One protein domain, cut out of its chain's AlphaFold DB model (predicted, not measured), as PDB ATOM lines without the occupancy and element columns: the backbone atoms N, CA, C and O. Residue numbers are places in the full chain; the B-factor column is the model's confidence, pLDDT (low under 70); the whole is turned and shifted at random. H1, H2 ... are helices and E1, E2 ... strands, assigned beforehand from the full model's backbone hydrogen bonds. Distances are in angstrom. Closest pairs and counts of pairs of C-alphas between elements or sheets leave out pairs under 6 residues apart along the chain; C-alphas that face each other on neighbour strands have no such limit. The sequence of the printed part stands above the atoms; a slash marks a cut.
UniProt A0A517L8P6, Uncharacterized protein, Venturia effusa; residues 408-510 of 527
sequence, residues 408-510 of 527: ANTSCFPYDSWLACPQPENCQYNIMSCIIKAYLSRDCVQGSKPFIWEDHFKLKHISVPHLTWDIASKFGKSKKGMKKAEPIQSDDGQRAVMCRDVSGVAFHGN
ATOM      1  N   ALA A 408     178.468 163.681 102.455       57.94
ATOM      2  CA  ALA A 408     177.061 164.070 102.557       57.94
ATOM      3  C   ALA A 408     176.297 163.236 103.596       57.94
ATOM      4  O   ALA A 408     175.460 163.769 104.330       57.94
ATOM      5  N   ASN A 409     176.616 161.943 103.661       63.75
ATOM      6  CA  ASN A 409     176.003 160.965 104.549       63.75
ATOM      7  C   ASN A 409     177.107 160.267 105.353       63.75
ATOM      8  O   ASN A 409     177.992 159.644 104.756       63.75
ATOM      9  N   THR A 410     177.029 160.327 106.682       66.81
ATOM     10  CA  THR A 410     177.930 159.587 107.578       66.81
ATOM     11  C   THR A 410     177.102 158.643 108.447       66.81
ATOM     12  O   THR A 410     176.307 159.089 109.271       66.81
ATOM     13  N   SER A 411     177.276 157.334 108.265       66.50
ATOM     14  CA  SER A 411     176.637 156.308 109.098       66.50
ATOM     15  C   SER A 411     177.658 155.761 110.095       66.50
ATOM     16  O   SER A 411     178.739 155.326 109.695       66.50
ATOM     17  N   CYS A 412     177.333 155.806 111.385       68.06
ATOM     18  CA  CYS A 412     178.183 155.298 112.458       68.06
ATOM     19  C   CYS A 412     177.563 154.017 113.029       68.06
ATOM     20  O   CYS A 412     176.557 154.062 113.742       68.06
ATOM     21  N   PHE A 413     178.157 152.868 112.705       63.25
ATOM     22  CA  PHE A 413     177.798 151.578 113.304       63.25
ATOM     23  C   PHE A 413     178.582 151.394 114.629       63.25
ATOM     24  O   PHE A 413     179.580 152.085 114.833       63.25
ATOM     25  N   PRO A 414     178.083 150.618 115.609       59.66
ATOM     26  CA  PRO A 414     178.116 151.058 116.996       59.66
ATOM     27  C   PRO A 414     179.415 150.754 117.743       59.66
ATOM     28  O   PRO A 414     180.289 150.020 117.290       59.66
ATOM     29  N   TYR A 415     179.481 151.359 118.922       61.53
ATOM     30  CA  TYR A 415     180.642 151.542 119.777       61.53
ATOM     31  C   TYR A 415     180.742 150.435 120.831       61.53
ATOM     32  O   TYR A 415     179.726 149.842 121.198       61.53
ATOM     33  N   ASP A 416     181.931 150.217 121.401       57.22
ATOM     34  CA  ASP A 416     182.102 149.291 122.530       57.22
ATOM     35  C   ASP A 416     181.200 149.666 123.723       57.22
ATOM     36  O   ASP A 416     180.621 148.783 124.361       57.22
ATOM     37  N   SER A 417     180.967 150.960 123.981       57.66
ATOM     38  CA  SER A 417     180.028 151.414 125.020       57.66
ATOM     39  C   SER A 417     178.561 151.017 124.790       57.66
ATOM     40  O   SER A 417     177.784 151.004 125.742       57.66
ATOM     41  N   TRP A 418     178.160 150.637 123.571       59.62
ATOM     42  CA  TRP A 418     176.822 150.084 123.303       59.62
ATOM     43  C   TRP A 418     176.716 148.600 123.662       59.62
ATOM     44  O   TRP A 418     175.609 148.093 123.855       59.62
ATOM     45  N   LEU A 419     177.852 147.906 123.736       54.06
ATOM     46  CA  LEU A 419     177.949 146.513 124.172       54.06
ATOM     47  C   LEU A 419     178.059 146.403 125.703       54.06
ATOM     48  O   LEU A 419     177.898 145.314 126.254       54.06
ATOM     49  N   ALA A 420     178.307 147.519 126.397       56.72
ATOM     50  CA  ALA A 420     178.279 147.585 127.851       56.72
ATOM     51  C   ALA A 420     176.856 147.355 128.394       56.72
ATOM     52  O   ALA A 420     175.872 147.874 127.866       56.72
ATOM     53  N   CYS A 421     176.758 146.588 129.481       47.22
ATOM     54  CA  CYS A 421     175.522 146.375 130.225       47.22
ATOM     55  C   CYS A 421     175.735 146.811 131.689       47.22
ATOM     56  O   CYS A 421     176.645 146.277 132.329       47.22
ATOM     57  N   PRO A 422     174.931 147.745 132.234       58.62
ATOM     58  CA  PRO A 422     173.853 148.480 131.562       58.62
ATOM     59  C   PRO A 422     174.378 149.419 130.461       58.62
ATOM     60  O   PRO A 422     175.490 149.936 130.556       58.62
ATOM     61  N   GLN A 423     173.567 149.648 129.424       61.69
ATOM     62  CA  GLN A 423     173.895 150.627 128.383       61.69
ATOM     63  C   GLN A 423     173.855 152.055 128.960       61.69
ATOM     64  O   GLN A 423     172.962 152.349 129.762       61.69
ATOM     65  N   PRO A 424     174.756 152.964 128.541       66.06
ATOM     66  CA  PRO A 424     174.692 154.368 128.936       66.06
ATOM     67  C   PRO A 424     173.393 155.033 128.462       66.06
ATOM     68  O   PRO A 424     172.964 154.833 127.322       66.06
ATOM     69  N   GLU A 425     172.791 155.875 129.306       65.81
ATOM     70  CA  GLU A 425     171.597 156.634 128.928       65.81
ATOM     71  C   GLU A 425     171.858 157.520 127.699       65.81
ATOM     72  O   GLU A 425     172.872 158.216 127.604       65.81
ATOM     73  N   ASN A 426     170.914 157.503 126.752       70.31
ATOM     74  CA  ASN A 426     170.946 158.295 125.517       70.31
ATOM     75  C   ASN A 426     172.238 158.141 124.685       70.31
ATOM     76  O   ASN A 426     172.607 159.059 123.949       70.31
ATOM     77  N   CYS A 427     172.917 156.985 124.753       67.25
ATOM     78  CA  CYS A 427     174.188 156.743 124.061       67.25
ATOM     79  C   CYS A 427     174.150 157.117 122.565       67.25
ATOM     80  O   CYS A 427     175.107 157.698 122.052       67.25
ATOM     81  N   GLN A 428     173.023 156.883 121.884       72.56
ATOM     82  CA  GLN A 428     172.853 157.196 120.464       72.56
ATOM     83  C   GLN A 428     172.792 158.710 120.191       72.56
ATOM     84  O   GLN A 428     173.368 159.185 119.211       72.56
ATOM     85  N   TYR A 429     172.141 159.478 121.072       76.12
ATOM     86  CA  TYR A 429     172.112 160.942 120.998       76.12
ATOM     87  C   TYR A 429     173.487 161.534 121.317       76.12
ATOM     88  O   TYR A 429     173.928 162.454 120.632       76.12
ATOM     89  N   ASN A 430     174.188 160.986 122.315       75.94
ATOM     90  CA  ASN A 430     175.511 161.461 122.724       75.94
ATOM     91  C   ASN A 430     176.514 161.388 121.563       75.94
ATOM     92  O   ASN A 430     177.231 162.352 121.324       75.94
ATOM     93  N   ILE A 431     176.501 160.303 120.784       73.75
ATOM     94  CA  ILE A 431     177.318 160.159 119.568       73.75
ATOM     95  C   ILE A 431     176.985 161.227 118.531       73.75
ATOM     96  O   ILE A 431     177.869 161.962 118.097       73.75
ATOM     97  N   MET A 432     175.712 161.337 118.151       80.44
ATOM     98  CA  MET A 432     175.251 162.302 117.153       80.44
ATOM     99  C   MET A 432     175.594 163.746 117.575       80.44
ATOM    100  O   MET A 432     176.090 164.530 116.763       80.44
ATOM    101  N   SER A 433     175.445 164.057 118.865       79.31
ATOM    102  CA  SER A 433     175.844 165.326 119.480       79.31
ATOM    103  C   SER A 433     177.361 165.547 119.434       79.31
ATOM    104  O   SER A 433     177.793 166.605 118.987       79.31
ATOM    105  N   CYS A 434     178.183 164.556 119.801       76.75
ATOM    106  CA  CYS A 434     179.649 164.632 119.718       76.75
ATOM    107  C   CYS A 434     180.142 164.890 118.287       76.75
ATOM    108  O   CYS A 434     181.004 165.744 118.088       76.75
ATOM    109  N   ILE A 435     179.566 164.199 117.295       78.44
ATOM    110  CA  ILE A 435     179.869 164.413 115.873       78.44
ATOM    111  C   ILE A 435     179.577 165.872 115.507       78.44
ATOM    112  O   ILE A 435     180.469 166.594 115.063       78.44
ATOM    113  N   ILE A 436     178.343 166.332 115.735       81.38
ATOM    114  CA  ILE A 436     177.907 167.682 115.358       81.38
ATOM    115  C   ILE A 436     178.711 168.761 116.091       81.38
ATOM    116  O   ILE A 436     179.153 169.716 115.457       81.38
ATOM    117  N   LYS A 437     178.959 168.607 117.396       79.50
ATOM    118  CA  LYS A 437     179.787 169.537 118.173       79.50
ATOM    119  C   LYS A 437     181.185 169.680 117.591       79.50
ATOM    120  O   LYS A 437     181.636 170.801 117.391       79.50
ATOM    121  N   ALA A 438     181.842 168.579 117.240       75.94
ATOM    122  CA  ALA A 438     183.179 168.633 116.661       75.94
ATOM    123  C   ALA A 438     183.215 169.285 115.261       75.94
ATOM    124  O   ALA A 438     184.215 169.919 114.928       75.94
ATOM    125  N   TYR A 439     182.122 169.231 114.482       78.69
ATOM    126  CA  TYR A 439     181.942 170.073 113.286       78.69
ATOM    127  C   TYR A 439     181.738 171.560 113.626       78.69
ATOM    128  O   TYR A 439     182.296 172.426 112.949       78.69
ATOM    129  N   LEU A 440     180.944 171.883 114.652       79.69
ATOM    130  CA  LEU A 440     180.668 173.271 115.044       79.69
ATOM    131  C   LEU A 440     181.902 173.964 115.647       79.69
ATOM    132  O   LEU A 440     182.152 175.121 115.312       79.69
ATOM    133  N   SER A 441     182.697 173.257 116.457       74.75
ATOM    134  CA  SER A 441     183.890 173.748 117.174       74.75
ATOM    135  C   SER A 441     185.148 173.914 116.298       74.75
ATOM    136  O   SER A 441     186.260 173.980 116.813       74.75
ATOM    137  N   ARG A 442     185.011 173.952 114.966       71.31
ATOM    138  CA  ARG A 442     186.124 174.174 114.018       71.31
ATOM    139  C   ARG A 442     186.369 175.663 113.795       71.31
ATOM    140  O   ARG A 442     185.417 176.436 113.799       71.31
ATOM    141  N   ASP A 443     187.578 176.086 113.449       61.78
ATOM    142  CA  ASP A 443     187.800 177.467 112.997       61.78
ATOM    143  C   ASP A 443     187.297 177.684 111.561       61.78
ATOM    144  O   ASP A 443     188.020 177.553 110.575       61.78
ATOM    145  N   CYS A 444     186.015 178.034 111.441       58.25
ATOM    146  CA  CYS A 444     185.464 178.629 110.232       58.25
ATOM    147  C   CYS A 444     185.865 180.108 110.200       58.25
ATOM    148  O   CYS A 444     185.638 180.822 111.176       58.25
ATOM    149  N   VAL A 445     186.431 180.569 109.078       53.84
ATOM    150  CA  VAL A 445     186.883 181.960 108.894       53.84
ATOM    151  C   VAL A 445     185.786 182.941 109.320       53.84
ATOM    152  O   VAL A 445     184.682 182.907 108.773       53.84
ATOM    153  N   GLN A 446     186.106 183.820 110.277       50.09
ATOM    154  CA  GLN A 446     185.202 184.849 110.797       50.09
ATOM    155  C   GLN A 446     184.885 185.906 109.725       50.09
ATOM    156  O   GLN A 446     185.463 186.990 109.684       50.09
ATOM    157  N   GLY A 447     183.935 185.596 108.845       55.66
ATOM    158  CA  GLY A 447     183.188 186.606 108.107       55.66
ATOM    159  C   GLY A 447     182.063 187.165 108.977       55.66
ATOM    160  O   GLY A 447     181.494 186.449 109.794       55.66
ATOM    161  N   SER A 448     181.661 188.416 108.750       55.38
ATOM    162  CA  SER A 448     180.534 189.080 109.436       55.38
ATOM    163  C   SER A 448     179.140 188.513 109.096       55.38
ATOM    164  O   SER A 448     178.123 189.178 109.289       55.38
ATOM    165  N   LYS A 449     179.076 187.297 108.541       69.38
ATOM    166  CA  LYS A 449     177.843 186.623 108.134       69.38
ATOM    167  C   LYS A 449     177.376 185.673 109.241       69.38
ATOM    168  O   LYS A 449     178.218 185.046 109.881       69.38
ATOM    169  N   PRO A 450     176.058 185.518 109.453       77.94
ATOM    170  CA  PRO A 450     175.547 184.495 110.355       77.94
ATOM    171  C   PRO A 450     175.963 183.104 109.860       77.94
ATOM    172  O   PRO A 450     175.949 182.845 108.657       77.94
ATOM    173  N   PHE A 451     176.302 182.213 110.790       83.38
ATOM    174  CA  PHE A 451     176.659 180.831 110.483       83.38
ATOM    175  C   PHE A 451     175.490 180.094 109.806       83.38
ATOM    176  O   PHE A 451     174.378 180.054 110.336       83.38
ATOM    177  N   ILE A 452     175.756 179.503 108.637       85.19
ATOM    178  CA  ILE A 452     174.825 178.656 107.882       85.19
ATOM    179  C   ILE A 452     175.527 177.320 107.632       85.19
ATOM    180  O   ILE A 452     176.536 177.254 106.933       85.19
ATOM    181  N   TRP A 453     174.992 176.247 108.209       86.00
ATOM    182  CA  TRP A 453     175.541 174.894 108.145       86.00
ATOM    183  C   TRP A 453     175.857 174.446 106.712       86.00
ATOM    184  O   TRP A 453     176.950 173.960 106.445       86.00
ATOM    185  N   GLU A 454     174.935 174.666 105.774       86.75
ATOM    186  CA  GLU A 454     175.035 174.214 104.383       86.75
ATOM    187  C   GLU A 454     176.108 174.960 103.562       86.75
ATOM    188  O   GLU A 454     176.585 174.427 102.549       86.75
ATOM    189  N   ASP A 455     176.510 176.159 104.002       83.31
ATOM    190  CA  ASP A 455     177.592 176.943 103.394       83.31
ATOM    191  C   ASP A 455     178.969 176.380 103.790       83.31
ATOM    192  O   ASP A 455     179.890 176.380 102.974       83.31
ATOM    193  N   HIS A 456     179.094 175.841 105.010       77.69
ATOM    194  CA  HIS A 456     180.350 175.318 105.560       77.69
ATOM    195  C   HIS A 456     180.519 173.798 105.403       77.69
ATOM    196  O   HIS A 456     181.633 173.327 105.182       77.69
ATOM    197  N   PHE A 457     179.434 173.023 105.492       81.19
ATOM    198  CA  PHE A 457     179.464 171.561 105.588       81.19
ATOM    199  C   PHE A 457     178.487 170.905 104.608       81.19
ATOM    200  O   PHE A 457     177.468 171.487 104.227       81.19
ATOM    201  N   LYS A 458     178.798 169.678 104.165       80.25
ATOM    202  CA  LYS A 458     177.910 168.891 103.287       80.25
ATOM    203  C   LYS A 458     177.169 167.756 103.986       80.25
ATOM    204  O   LYS A 458     176.224 167.243 103.388       80.25
ATOM    205  N   LEU A 459     177.514 167.456 105.239       81.56
ATOM    206  CA  LEU A 459     176.824 166.483 106.080       81.56
ATOM    207  C   LEU A 459     175.348 166.869 106.268       81.56
ATOM    208  O   LEU A 459     175.043 167.939 106.794       81.56
ATOM    209  N   LYS A 460     174.438 165.992 105.843       82.25
ATOM    210  CA  LYS A 460     172.976 166.172 105.944       82.25
ATOM    211  C   LYS A 460     172.304 165.143 106.834       82.25
ATOM    212  O   LYS A 460     171.262 165.442 107.411       82.25
ATOM    213  N   HIS A 461     172.874 163.945 106.910       81.88
ATOM    214  CA  HIS A 461     172.278 162.817 107.608       81.88
ATOM    215  C   HIS A 461     173.339 162.093 108.439       81.88
ATOM    216  O   HIS A 461     174.395 161.731 107.914       81.88
ATOM    217  N   ILE A 462     173.025 161.864 109.716       78.00
ATOM    218  CA  ILE A 462     173.723 160.902 110.575       78.00
ATOM    219  C   ILE A 462     172.775 159.735 110.824       78.00
ATOM    220  O   ILE A 462     171.626 159.940 111.221       78.00
ATOM    221  N   SER A 463     173.255 158.512 110.622       73.38
ATOM    222  CA  SER A 463     172.533 157.287 110.974       73.38
ATOM    223  C   SER A 463     173.345 156.410 111.915       73.38
ATOM    224  O   SER A 463     174.570 156.354 111.836       73.38
ATOM    225  N   VAL A 464     172.633 155.717 112.793       71.19
ATOM    226  CA  VAL A 464     173.123 154.666 113.694       71.19
ATOM    227  C   VAL A 464     172.067 153.541 113.710       71.19
ATOM    228  O   VAL A 464     170.982 153.730 113.150       71.19
ATOM    229  N   PRO A 465     172.302 152.360 114.318       65.31
ATOM    230  CA  PRO A 465     171.299 151.295 114.348       65.31
ATOM    231  C   PRO A 465     169.908 151.775 114.805       65.31
ATOM    232  O   PRO A 465     169.730 152.259 115.920       65.31
ATOM    233  N   HIS A 466     168.921 151.621 113.916       67.06
ATOM    234  CA  HIS A 466     167.510 151.995 114.092       67.06
ATOM    235  C   HIS A 466     167.194 153.487 114.308       67.06
ATOM    236  O   HIS A 466     166.018 153.809 114.496       67.06
ATOM    237  N   LEU A 467     168.179 154.392 114.234       74.62
ATOM    238  CA  LEU A 467     167.964 155.834 114.368       74.62
ATOM    239  C   LEU A 467     168.649 156.628 113.248       74.62
ATOM    240  O   LEU A 467     169.796 156.371 112.885       74.62
ATOM    241  N   THR A 468     167.948 157.635 112.732       78.19
ATOM    242  CA  THR A 468     168.451 158.535 111.689       78.19
ATOM    243  C   THR A 468     168.063 159.967 112.017       78.19
ATOM    244  O   THR A 468     166.900 160.244 112.323       78.19
ATOM    245  N   TRP A 469     169.021 160.880 111.892       84.69
ATOM    246  CA  TRP A 469     168.823 162.309 112.080       84.69
ATOM    247  C   TRP A 469     169.162 163.089 110.817       84.69
ATOM    248  O   TRP A 469     170.240 162.924 110.246       84.69
ATOM    249  N   ASP A 470     168.256 163.983 110.433       85.88
ATOM    250  CA  ASP A 470     168.543 165.058 109.491       85.88
ATOM    251  C   ASP A 470     169.240 166.212 110.227       85.88
ATOM    252  O   ASP A 470     168.922 166.504 111.385       85.88
ATOM    253  N   ILE A 471     170.133 166.916 109.531       88.19
ATOM    254  CA  ILE A 471     170.886 168.073 110.028       88.19
ATOM    255  C   ILE A 471     170.740 169.223 109.028       88.19
ATOM    256  O   ILE A 471     170.973 169.040 107.831       88.19
ATOM    257  N   ALA A 472     170.340 170.402 109.508       87.00
ATOM    258  CA  ALA A 472     170.173 171.601 108.683       87.00
ATOM    259  C   ALA A 472     170.245 172.889 109.519       87.00
ATOM    260  O   ALA A 472     169.905 172.892 110.703       87.00
ATOM    261  N   SER A 473     170.562 174.029 108.901       87.12
ATOM    262  CA  SER A 473     170.420 175.339 109.563       87.12
ATOM    263  C   SER A 473     168.968 175.628 109.940       87.12
ATOM    264  O   SER A 473     168.679 176.210 110.985       87.12
ATOM    265  N   LYS A 474     168.032 175.265 109.053       86.56
ATOM    266  CA  LYS A 474     166.594 175.516 109.206       86.56
ATOM    267  C   LYS A 474     165.793 174.394 108.560       86.56
ATOM    268  O   LYS A 474     165.905 174.152 107.362       86.56
ATOM    269  N   PHE A 475     164.898 173.782 109.328       84.06
ATOM    270  CA  PHE A 475     163.902 172.869 108.776       84.06
ATOM    271  C   PHE A 475     162.597 173.582 108.433       84.06
ATOM    272  O   PHE A 475     162.134 174.460 109.161       84.06
ATOM    273  N   GLY A 476     161.932 173.110 107.377       79.00
ATOM    274  CA  GLY A 476     160.529 173.433 107.127       79.00
ATOM    275  C   GLY A 476     159.583 172.873 108.202       79.00
ATOM    276  O   GLY A 476     159.977 172.077 109.070       79.00
ATOM    277  N   LYS A 477     158.305 173.273 108.101       75.19
ATOM    278  CA  LYS A 477     157.200 172.803 108.957       75.19
ATOM    279  C   LYS A 477     157.242 171.274 109.089       75.19
ATOM    280  O   LYS A 477     157.332 170.571 108.082       75.19
ATOM    281  N   SER A 478     157.191 170.762 110.318       67.75
ATOM    282  CA  SER A 478     157.135 169.320 110.570       67.75
ATOM    283  C   SER A 478     155.850 168.728 109.984       67.75
ATOM    284  O   SER A 478     154.763 169.292 110.126       67.75
ATOM    285  N   LYS A 479     155.967 167.578 109.313       71.50
ATOM    286  CA  LYS A 479     154.798 166.788 108.910       71.50
ATOM    287  C   LYS A 479     154.264 166.029 110.129       71.50
ATOM    288  O   LYS A 479     155.014 165.737 111.062       71.50
ATOM    289  N   LYS A 480     152.971 165.688 110.118       63.34
ATOM    290  CA  LYS A 480     152.335 164.885 111.175       63.34
ATOM    291  C   LYS A 480     153.115 163.573 111.363       63.34
ATOM    292  O   LYS A 480     153.292 162.838 110.399       63.34
ATOM    293  N   GLY A 481     153.585 163.313 112.585       66.06
ATOM    294  CA  GLY A 481     154.397 162.137 112.933       66.06
ATOM    295  C   GLY A 481     155.920 162.344 112.937       66.06
ATOM    296  O   GLY A 481     156.628 161.466 113.415       66.06
ATOM    297  N   MET A 482     156.448 163.483 112.468       71.81
ATOM    298  CA  MET A 482     157.882 163.797 112.606       71.81
ATOM    299  C   MET A 482     158.188 164.348 114.006       71.81
ATOM    300  O   MET A 482     157.413 165.160 114.522       71.81
ATOM    301  N   LYS A 483     159.333 163.972 114.598       79.81
ATOM    302  CA  LYS A 483     159.792 164.576 115.859       79.81
ATOM    303  C   LYS A 483     160.128 166.063 115.666       79.81
ATOM    304  O   LYS A 483     160.348 166.548 114.549       79.81
ATOM    305  N   LYS A 484     160.123 166.815 116.772       84.00
ATOM    306  CA  LYS A 484     160.545 168.224 116.789       84.00
ATOM    307  C   LYS A 484     162.035 168.303 116.426       84.00
ATOM    308  O   LYS A 484     162.779 167.365 116.677       84.00
ATOM    309  N   ALA A 485     162.446 169.405 115.802       87.12
ATOM    310  CA  ALA A 485     163.865 169.679 115.610       87.12
ATOM    311  C   ALA A 485     164.451 170.325 116.874       87.12
ATOM    312  O   ALA A 485     163.817 171.209 117.460       87.12
ATOM    313  N   GLU A 486     165.652 169.909 117.250       88.19
ATOM    314  CA  GLU A 486     166.371 170.322 118.455       88.19
ATOM    315  C   GLU A 486     167.679 171.025 118.054       88.19
ATOM    316  O   GLU A 486     168.340 170.576 117.115       88.19
ATOM    317  N   PRO A 487     168.042 172.154 118.688       89.69
ATOM    318  CA  PRO A 487     169.302 172.827 118.410       89.69
ATOM    319  C   PRO A 487     170.456 172.119 119.127       89.69
ATOM    320  O   PRO A 487     170.373 171.838 120.321       89.69
ATOM    321  N   ILE A 488     171.563 171.909 118.420       87.31
ATOM    322  CA  ILE A 488     172.847 171.516 119.008       87.31
ATOM    323  C   ILE A 488     173.800 172.693 118.829       87.31
ATOM    324  O   ILE A 488     173.897 173.252 117.735       87.31
ATOM    325  N   GLN A 489     174.451 173.089 119.920       87.19
ATOM    326  CA  GLN A 489     175.349 174.240 119.991       87.19
ATOM    327  C   GLN A 489     176.804 173.788 120.148       87.19
ATOM    328  O   GLN A 489     177.067 172.740 120.747       87.19
ATOM    329  N   SER A 490     177.737 174.586 119.625       83.44
ATOM    330  CA  SER A 490     179.161 174.488 119.959       83.44
ATOM    331  C   SER A 490     179.397 174.792 121.438       83.44
ATOM    332  O   SER A 490     178.602 175.476 122.084       83.44
ATOM    333  N   ASP A 491     180.521 174.317 121.973       78.50
ATOM    334  CA  ASP A 491     180.875 174.523 123.384       78.50
ATOM    335  C   ASP A 491     181.196 175.998 123.720       78.50
ATOM    336  O   ASP A 491     181.118 176.395 124.879       78.50
ATOM    337  N   ASP A 492     181.475 176.831 122.707       75.94
ATOM    338  CA  ASP A 492     181.616 178.295 122.815       75.94
ATOM    339  C   ASP A 492     180.275 179.066 122.742       75.94
ATOM    340  O   ASP A 492     180.245 180.296 122.866       75.94
ATOM    341  N   GLY A 493     179.162 178.364 122.488       77.38
ATOM    342  CA  GLY A 493     177.821 178.924 122.303       77.38
ATOM    343  C   GLY A 493     177.625 179.800 121.054       77.38
ATOM    344  O   GLY A 493     176.513 180.277 120.830       77.38
ATOM    345  N   GLN A 494     178.656 180.021 120.229       78.12
ATOM    346  CA  GLN A 494     178.606 180.959 119.097       78.12
ATOM    347  C   GLN A 494     177.867 180.401 117.878       78.12
ATOM    348  O   GLN A 494     177.439 181.161 117.007       78.12
ATOM    349  N   ARG A 495     177.745 179.073 117.770       83.62
ATOM    350  CA  ARG A 495     177.209 178.399 116.583       83.62
ATOM    351  C   ARG A 495     176.206 177.334 116.974       83.62
ATOM    352  O   ARG A 495     176.335 176.672 118.000       83.62
ATOM    353  N   ALA A 496     175.205 177.158 116.121       87.06
ATOM    354  CA  ALA A 496     174.157 176.177 116.317       87.06
ATOM    355  C   ALA A 496     173.726 175.571 114.982       87.06
ATOM    356  O   ALA A 496     173.740 176.245 113.950       87.06
ATOM    357  N   VAL A 497     173.279 174.322 115.024       90.31
ATOM    358  CA  VAL A 497     172.575 173.664 113.919       90.31
ATOM    359  C   VAL A 497     171.333 172.962 114.452       90.31
ATOM    360  O   VAL A 497     171.296 172.547 115.612       90.31
ATOM    361  N   MET A 498     170.298 172.834 113.624       91.12
ATOM    362  CA  MET A 498     169.116 172.059 113.977       91.12
ATOM    363  C   MET A 498     169.329 170.595 113.585       91.12
ATOM    364  O   MET A 498     169.669 170.287 112.443       91.12
ATOM    365  N   CYS A 499     169.034 169.696 114.515       89.56
ATOM    366  CA  CYS A 499     168.969 168.257 114.310       89.56
ATOM    367  C   CYS A 499     167.505 167.791 114.383       89.56
ATOM    368  O   CYS A 499     166.714 168.344 115.150       89.56
ATOM    369  N   ARG A 500     167.098 166.801 113.581       87.81
ATOM    370  CA  ARG A 500     165.748 166.216 113.634       87.81
ATOM    371  C   ARG A 500     165.798 164.709 113.429       87.81
ATOM    372  O   ARG A 500     166.158 164.242 112.358       87.81
ATOM    373  N   ASP A 501     165.315 163.968 114.415       85.69
ATOM    374  CA  ASP A 501     165.063 162.530 114.300       85.69
ATOM    375  C   ASP A 501     163.956 162.246 113.259       85.69
ATOM    376  O   ASP A 501     162.824 162.740 113.357       85.69
ATOM    377  N   VAL A 502     164.310 161.441 112.256       81.12
ATOM    378  CA  VAL A 502     163.456 160.977 111.150       81.12
ATOM    379  C   VAL A 502     163.342 159.448 111.092       81.12
ATOM    380  O   VAL A 502     162.861 158.889 110.104       81.12
ATOM    381  N   SER A 503     163.721 158.760 112.168       69.94
ATOM    382  CA  SER A 503     163.825 157.295 112.256       69.94
ATOM    383  C   SER A 503     162.509 156.577 111.937       69.94
ATOM    384  O   SER A 503     162.509 155.509 111.338       69.94
ATOM    385  N   GLY A 504     161.362 157.193 112.252       56.16
ATOM    386  CA  GLY A 504     160.030 156.672 111.908       56.16
ATOM    387  C   GLY A 504     159.583 156.895 110.453       56.16
ATOM    388  O   GLY A 504     158.497 156.457 110.083       56.16
ATOM    389  N   VAL A 505     160.374 157.597 109.634       51.44
ATOM    390  CA  VAL A 505     160.035 157.987 108.248       51.44
ATOM    391  C   VAL A 505     161.033 157.418 107.227       51.44
ATOM    392  O   VAL A 505     160.691 157.281 106.056       51.44
ATOM    393  N   ALA A 506     162.249 157.059 107.657       41.62
ATOM    394  CA  ALA A 506     163.388 156.754 106.783       41.62
ATOM    395  C   ALA A 506     163.823 155.267 106.728       41.62
ATOM    396  O   ALA A 506     164.919 154.971 106.249       41.62
ATOM    397  N   PHE A 507     162.993 154.309 107.161       37.75
ATOM    398  CA  PHE A 507     163.294 152.866 107.055       37.75
ATOM    399  C   PHE A 507     163.198 152.341 105.604       37.75
ATOM    400  O   PHE A 507     162.272 151.620 105.232       37.75
ATOM    401  N   HIS A 508     164.173 152.706 104.769       32.97
ATOM    402  CA  HIS A 508     164.428 152.130 103.436       32.97
ATOM    403  C   HIS A 508     165.871 151.596 103.276       32.97
ATOM    404  O   HIS A 508     166.248 151.156 102.192       32.97
ATOM    405  N   GLY A 509     166.669 151.581 104.352       28.16
ATOM    406  CA  GLY A 509     167.939 150.852 104.416       28.16
ATOM    407  C   GLY A 509     167.708 149.355 104.650       28.16
ATOM    408  O   GLY A 509     167.002 148.978 105.581       28.16
ATOM    409  N   ASN A 510     168.291 148.514 103.792       30.20
ATOM    410  CA  ASN A 510     168.099 147.060 103.705       30.20
ATOM    411  C   ASN A 510     168.379 146.265 105.002       30.20
ATOM    412  O   ASN A 510     169.383 145.565 105.096       30.20
TER     413      ASN A 510
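AT A GLANCE: This is residues 408 to 510 of the 527 residues of an uncharacterized protein of Venturia effusa (UniProt A0A517L8P6). A strongly twisted sheet of five strands curls round one long helix, H2, which covers one of its faces. Residues 419 to 426, of which 419 belongs to H1, stick out at one end of the long axis, and the long loop 441 to 452 reaches to the other end. The printed part has 103 residues, with E1, H1, H2, H3, E2, E3, E4 and E5 in that order along it; the sheet's order is E1, E2, E3, E5, E4, and it is mixed. The class is mixed, helices and strands, with under half of the residues in named elements. The whole is compact, with a radius of gyration of the C-alphas of 14.6 A and spans of 46 by 32 by 22 A.

HOW THE PARTS SIT: E1, residues 409 to 412, is an edge strand and parallel to E2, residues 461 to 464, at 19 degrees, with N 412 and O 463 2.9 A apart. E1, the helices H1, residues 416 to 419, H2, residues 427 to 440, and H3, residues 453 to 456, and then E2 form a strand-helix-strand unit, two parallel neighbour strands with helices between. H1 is not on the sheet; it is close to H2 but not clearly touching, the closest C-alphas, of Trp 418 and Cys 427, being 7.2 A apart. E2 and E3, residues 467 to 472, form an antiparallel hairpin, with N 469 and O 462 2.8 A apart. E3 is antiparallel to E5, residues 496 to 501, with N 470 and O 500 2.9 A apart. E5 and the edge strand E4, residues 486 to 489, form another antiparallel hairpin, with N 486 and O 499 2.8 A apart. H2 is on one face of the sheet, in two layers, a helix over a sheet; its closest C-alphas to E4 are those of Lys 437 and Gln 489, 6.7 A apart. H3 only grazes the sheet, with residues 453 to 454. In H2 every O i to N i+4 pair is within hydrogen-bond range; H1 and H3 are too short for such a pair.

IN THESE COORDINATES: E1 begins at C-alpha 409, (176.003, 160.965, 104.549). H2 is 19.9 A long and starts at C-alpha 427, (174.188, 156.743, 124.061). E3 is 16.9 A long and E5 16.5 A, ending at C-alpha 501, (165.063, 162.530, 114.300). H1, H3, E1, E2 and E4 have 4 residues each.

THE WHOLE: The two C-alphas farthest apart, of Cys 421 and Ser 448, are 47.8 A apart. The printed part has no cut. The links from H2 to H3 and from E3 to E4 are long. The mean pLDDT of the printed part is 72.1; 39 residues are under 70, among them 408 to 425, 443 to 449 and 503 to 510.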